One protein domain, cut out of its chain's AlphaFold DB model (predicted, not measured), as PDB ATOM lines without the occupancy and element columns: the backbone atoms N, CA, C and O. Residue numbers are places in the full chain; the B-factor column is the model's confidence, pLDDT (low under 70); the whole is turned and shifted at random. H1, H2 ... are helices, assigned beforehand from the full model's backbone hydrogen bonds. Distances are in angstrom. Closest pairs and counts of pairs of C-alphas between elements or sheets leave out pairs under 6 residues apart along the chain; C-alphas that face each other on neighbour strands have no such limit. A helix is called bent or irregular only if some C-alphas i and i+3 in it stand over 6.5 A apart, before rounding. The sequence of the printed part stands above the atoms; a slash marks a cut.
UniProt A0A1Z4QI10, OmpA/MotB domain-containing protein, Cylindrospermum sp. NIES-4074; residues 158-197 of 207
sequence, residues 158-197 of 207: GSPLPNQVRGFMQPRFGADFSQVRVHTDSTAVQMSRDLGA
ATOM      1  N   GLY A 158     -11.364   2.113  14.115       88.69
ATOM      2  CA  GLY A 158     -11.062   0.891  14.864       88.69
ATOM      3  C   GLY A 158     -11.750  -0.362  14.314       88.69
ATOM      4  O   GLY A 158     -12.455  -0.335  13.301       88.69
ATOM      5  N   SER A 159     -11.525  -1.489  14.982       91.75
ATOM      6  CA  SER A 159     -12.094  -2.785  14.604       91.75
ATOM      7  C   SER A 159     -13.337  -3.091  15.439       91.75
ATOM      8  O   SER A 159     -13.361  -2.760  16.622       91.75
ATOM      9  N   PRO A 160     -14.386  -3.710  14.873       93.38
ATOM     10  CA  PRO A 160     -15.531  -4.134  15.672       93.38
ATOM     11  C   PRO A 160     -15.090  -5.125  16.754       93.38
ATOM     12  O   PRO A 160     -14.157  -5.906  16.549       93.38
ATOM     13  N   LEU A 161     -15.780  -5.111  17.895       94.50
ATOM     14  CA  LEU A 161     -15.524  -6.076  18.958       94.50
ATOM     15  C   LEU A 161     -15.707  -7.518  18.424       94.50
ATOM     16  O   LEU A 161     -16.734  -7.793  17.792       94.50
ATOM     17  N   PRO A 162     -14.756  -8.448  18.663       94.69
ATOM     18  CA  PRO A 162     -14.840  -9.809  18.140       94.69
ATOM     19  C   PRO A 162     -16.126 -10.531  18.554       94.69
ATOM     20  O   PRO A 162     -16.572 -10.431  19.699       94.69
ATOM     21  N   ASN A 163     -16.695 -11.316  17.632       93.12
ATOM     22  CA  ASN A 163     -17.980 -11.998  17.832       93.12
ATOM     23  C   ASN A 163     -18.000 -12.910  19.065       93.12
ATOM     24  O   ASN A 163     -19.022 -12.989  19.737       93.12
ATOM     25  N   GLN A 164     -16.880 -13.555  19.395       93.12
ATOM     26  CA  GLN A 164     -16.768 -14.395  20.589       93.12
ATOM     27  C   GLN A 164     -16.942 -13.580  21.881       93.12
ATOM     28  O   GLN A 164     -17.709 -13.967  22.758       93.12
ATOM     29  N   VAL A 165     -16.279 -12.424  21.980       93.44
ATOM     30  CA  VAL A 165     -16.371 -11.537  23.153       93.44
ATOM     31  C   VAL A 165     -17.774 -10.948  23.262       93.44
ATOM     32  O   VAL A 165     -18.358 -10.907  24.342       93.44
ATOM     33  N   ARG A 166     -18.349 -10.547  22.126       93.50
ATOM     34  CA  ARG A 166     -19.735 -10.083  22.035       93.50
ATOM     35  C   ARG A 166     -20.734 -11.146  22.494       93.50
ATOM     36  O   ARG A 166     -21.548 -10.861  23.362       93.50
ATOM     37  N   GLY A 167     -20.644 -12.362  21.959       91.25
ATOM     38  CA  GLY A 167     -21.525 -13.472  22.331       91.25
ATOM     39  C   GLY A 167     -21.449 -13.803  23.819       91.25
ATOM     40  O   GLY A 167     -22.471 -14.067  24.439       91.25
ATOM     41  N   PHE A 168     -20.260 -13.687  24.410       90.25
ATOM     42  CA  PHE A 168     -20.071 -13.875  25.842       90.25
ATOM     43  C   PHE A 168     -20.654 -12.720  26.678       90.25
ATOM     44  O   PHE A 168     -21.354 -12.961  27.661       90.25
ATOM     45  N   MET A 169     -20.405 -11.456  26.325       92.69
ATOM     46  CA  MET A 169     -20.781 -10.334  27.196       92.69
ATOM     47  C   MET A 169     -22.206  -9.808  26.990       92.69
ATOM     48  O   MET A 169     -22.861  -9.445  27.967       92.69
ATOM     49  N   GLN A 170     -22.720  -9.779  25.757       93.62
ATOM     50  CA  GLN A 170     -24.038  -9.199  25.456       93.62
ATOM     51  C   GLN A 170     -25.184  -9.804  26.293       93.62
ATOM     52  O   GLN A 170     -25.980  -9.026  26.823       93.62
ATOM     53  N   PRO A 171     -25.269 -11.136  26.506       92.06
ATOM     54  CA  PRO A 171     -26.320 -11.730  27.336       92.06
ATOM     55  C   PRO A 171     -26.247 -11.314  28.808       92.06
ATOM     56  O   PRO A 171     -27.280 -11.167  29.454       92.06
ATOM     57  N   ARG A 172     -25.037 -11.107  29.341       90.31
ATOM     58  CA  ARG A 172     -24.810 -10.773  30.756       90.31
ATOM     59  C   ARG A 172     -25.116  -9.307  31.065       90.31
ATOM     60  O   ARG A 172     -25.562  -8.998  32.163       90.31
ATOM     61  N   PHE A 173     -24.923  -8.423  30.085       88.94
ATOM     62  CA  PHE A 173     -25.282  -7.006  30.189       88.94
ATOM     63  C   PHE A 173     -26.697  -6.685  29.687       88.94
ATOM     64  O   PHE A 173     -27.194  -5.593  29.949       88.94
ATOM     65  N   GLY A 174     -27.337  -7.589  28.936       88.50
ATOM     66  CA  GLY A 174     -28.618  -7.312  28.280       88.50
ATOM     67  C   GLY A 174     -28.545  -6.139  27.290       88.50
ATOM     68  O   GLY A 174     -29.528  -5.425  27.110       88.50
ATOM     69  N   ALA A 175     -27.375  -5.910  26.684       89.06
ATOM     70  CA  ALA A 175     -27.081  -4.745  25.850       89.06
ATOM     71  C   ALA A 175     -26.495  -5.144  24.487       89.06
ATOM     72  O   ALA A 175     -25.889  -6.209  24.330       89.06
ATOM     73  N   ASP A 176     -26.654  -4.272  23.484       91.38
ATOM     74  CA  ASP A 176     -26.052  -4.486  22.170       91.38
ATOM     75  C   ASP A 176     -24.642  -3.894  22.072       91.38
ATOM     76  O   ASP A 176     -24.452  -2.683  22.182       91.38
ATOM     77  N   PHE A 177     -23.652  -4.755  21.825       94.50
ATOM     78  CA  PHE A 177     -22.253  -4.372  21.629       94.50
ATOM     79  C   PHE A 177     -21.840  -4.353  20.149       94.50
ATOM     80  O   PHE A 177     -20.656  -4.233  19.846       94.50
ATOM     81  N   SER A 178     -22.791  -4.438  19.210       91.12
ATOM     82  CA  SER A 178     -22.521  -4.342  17.765       91.12
ATOM     83  C   SER A 178     -21.845  -3.030  17.350       91.12
ATOM     84  O   SER A 178     -21.077  -3.010  16.390       91.12
ATOM     85  N   GLN A 179     -22.090  -1.958  18.106       90.94
ATOM     86  CA  GLN A 179     -21.518  -0.632  17.873       90.94
ATOM     87  C   GLN A 179     -20.204  -0.388  18.624       90.94
ATOM     88  O   GLN A 179     -19.602   0.676  18.470       90.94
ATOM     89  N   VAL A 180     -19.742  -1.350  19.430       91.38
ATOM     90  CA  VAL A 180     -18.488  -1.232  20.181       91.38
ATOM     91  C   VAL A 180     -17.310  -1.488  19.246       91.38
ATOM     92  O   VAL A 180     -17.246  -2.511  18.556       91.38
ATOM     93  N   ARG A 181     -16.359  -0.549  19.239       90.25
ATOM     94  CA  ARG A 181     -15.135  -0.614  18.437       90.25
ATOM     95  C   ARG A 181     -13.904  -0.575  19.330       90.25
ATOM     96  O   ARG A 181     -13.881   0.115  20.345       90.25
ATOM     97  N   VAL A 182     -12.890  -1.328  18.930       90.44
ATOM     98  CA  VAL A 182     -11.597  -1.455  19.592       90.44
ATOM     99  C   VAL A 182     -10.575  -0.646  18.802       90.44
ATOM    100  O   VAL A 182     -10.410  -0.846  17.598       90.44
ATOM    101  N   HIS A 183      -9.886   0.259  19.491       89.75
ATOM    102  CA  HIS A 183      -8.805   1.059  18.929       89.75
ATOM    103  C   HIS A 183      -7.473   0.622  19.537       89.75
ATOM    104  O   HIS A 183      -7.285   0.707  20.747       89.75
ATOM    105  N   THR A 184      -6.555   0.155  18.694       87.81
ATOM    106  CA  THR A 184      -5.211  -0.297  19.096       87.81
ATOM    107  C   THR A 184      -4.099   0.524  18.443       87.81
ATOM    108  O   THR A 184      -2.925   0.186  18.567       87.81
ATOM    109  N   ASP A 185      -4.454   1.571  17.697       86.62
ATOM    110  CA  ASP A 185      -3.503   2.427  17.003       86.62
ATOM    111  C   ASP A 185      -2.793   3.394  17.964       86.62
ATOM    112  O   ASP A 185      -3.228   3.647  19.091       86.62
ATOM    113  N   SER A 186      -1.678   3.964  17.505       87.50
ATOM    114  CA  SER A 186      -0.847   4.873  18.303       87.50
ATOM    115  C   SER A 186      -1.608   6.103  18.806       87.50
ATOM    116  O   SER A 186      -1.309   6.601  19.895       87.50
ATOM    117  N   THR A 187      -2.619   6.570  18.067       86.12
ATOM    118  CA  THR A 187      -3.461   7.697  18.483       86.12
ATOM    119  C   THR A 187      -4.258   7.346  19.730       86.12
ATOM    120  O   THR A 187      -4.307   8.146  20.662       86.12
ATOM    121  N   ALA A 188      -4.853   6.151  19.767       84.62
ATOM    122  CA  ALA A 188      -5.624   5.664  20.905       84.62
ATOM    123  C   ALA A 188      -4.750   5.476  22.148       84.62
ATOM    124  O   ALA A 188      -5.127   5.906  23.235       84.62
ATOM    125  N   VAL A 189      -3.539   4.937  21.970       86.00
ATOM    126  CA  VAL A 189      -2.554   4.813  23.054       86.00
ATOM    127  C   VAL A 189      -2.194   6.185  23.629       86.00
ATOM    128  O   VAL A 189      -2.173   6.353  24.847       86.00
ATOM    129  N   GLN A 190      -1.941   7.182  22.775       84.88
ATOM    130  CA  GLN A 190      -1.628   8.533  23.240       84.88
ATOM    131  C   GLN A 190      -2.809   9.157  23.992       84.88
ATOM    132  O   GLN A 190      -2.611   9.707  25.068       84.88
ATOM    133  N   MET A 191      -4.033   9.028  23.470       83.75
ATOM    134  CA  MET A 191      -5.231   9.539  24.150       83.75
ATOM    135  C   MET A 191      -5.466   8.864  25.510       83.75
ATOM    136  O   MET A 191      -5.824   9.545  26.462       83.75
ATOM    137  N   SER A 192      -5.220   7.554  25.633       83.94
ATOM    138  CA  SER A 192      -5.313   6.832  26.912       83.94
ATOM    139  C   SER A 192      -4.337   7.393  27.948       83.94
ATOM    140  O   SER A 192      -4.717   7.607  29.097       83.94
ATOM    141  N   ARG A 193      -3.096   7.697  27.539       82.38
ATOM    142  CA  ARG A 193      -2.092   8.313  28.422       82.38
ATOM    143  C   ARG A 193      -2.486   9.723  28.841       82.38
ATOM    144  O   ARG A 193      -2.344  10.057  30.011       82.38
ATOM    145  N   ASP A 194      -2.999  10.521  27.903       81.31
ATOM    146  CA  ASP A 194      -3.484  11.878  28.178       81.31
ATOM    147  C   ASP A 194      -4.635  11.855  29.211       81.31
ATOM    148  O   ASP A 194      -4.778  12.782  30.006       81.31
ATOM    149  N   LEU A 195      -5.424  10.772  29.226       76.00
ATOM    150  CA  LEU A 195      -6.509  10.527  30.178       76.00
ATOM    151  C   LEU A 195      -6.062   9.869  31.489       76.00
ATOM    152  O   LEU A 195      -6.902   9.661  32.352       76.00
ATOM    153  N   GLY A 196      -4.787   9.511  31.656       70.44
ATOM    154  CA  GLY A 196      -4.328   8.760  32.831       70.44
ATOM    155  C   GLY A 196      -4.907   7.344  32.928       70.44
ATOM    156  O   GLY A 196      -4.786   6.708  33.969       70.44
ATOM    157  N   ALA A 197      -5.516   6.837  31.853       67.00
ATOM    158  CA  ALA A 197      -6.041   5.484  31.817       67.00
ATOM    159  C   ALA A 197      -4.879   4.489  31.646       67.00
ATOM    160  O   ALA A 197      -4.029   4.686  30.761       67.00
TER     161      ALA A 197
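What this domain is: This is residues 158 to 197 of the 207 residues of the protein "OmpA/MotB domain-containing protein" of Cylindrospermum sp. NIES-4074 (UniProt A0A1Z4QI10). Two short helices stand at opposite ends of an elongated model, H1 first and H2 last, with a long extended stretch between them. Residues 159 to 160, before H1, pair briefly with residues 181 to 182 of that stretch, antiparallel, and residues 190 to 196 at the H2 end stick out free. The printed part has 40 residues with two named helices and no named strand, is all helix by class, and is loose, with a radius of gyration of the C-alphas of 12.5 A and spans of 33 by 18 by 14 A.

How they stand to each other: H1, residues 163 to 173, and H2, residues 186 to 194, are apart. Every O i to N i+4 pair is within hydrogen-bond range in H2, and 5 of 7 in H1.

Where its parts are: H1 begins at C-alpha 163 (-17.980, -11.998, 17.832) and is 15.2 A long; it is only just irregular, C-alphas 168 and 171 being 6.8 A apart. H2 is 12.4 A long and ends at C-alpha 194 (-3.484, 11.878, 28.178).

The domain as a whole: The C-alphas farthest apart, of Pro 171 and Asp 194, are 32.9 A apart. The printed part has no cut. The link from H1 to H2 is long, 12 residues. Residue 197 is under 70 in pLDDT.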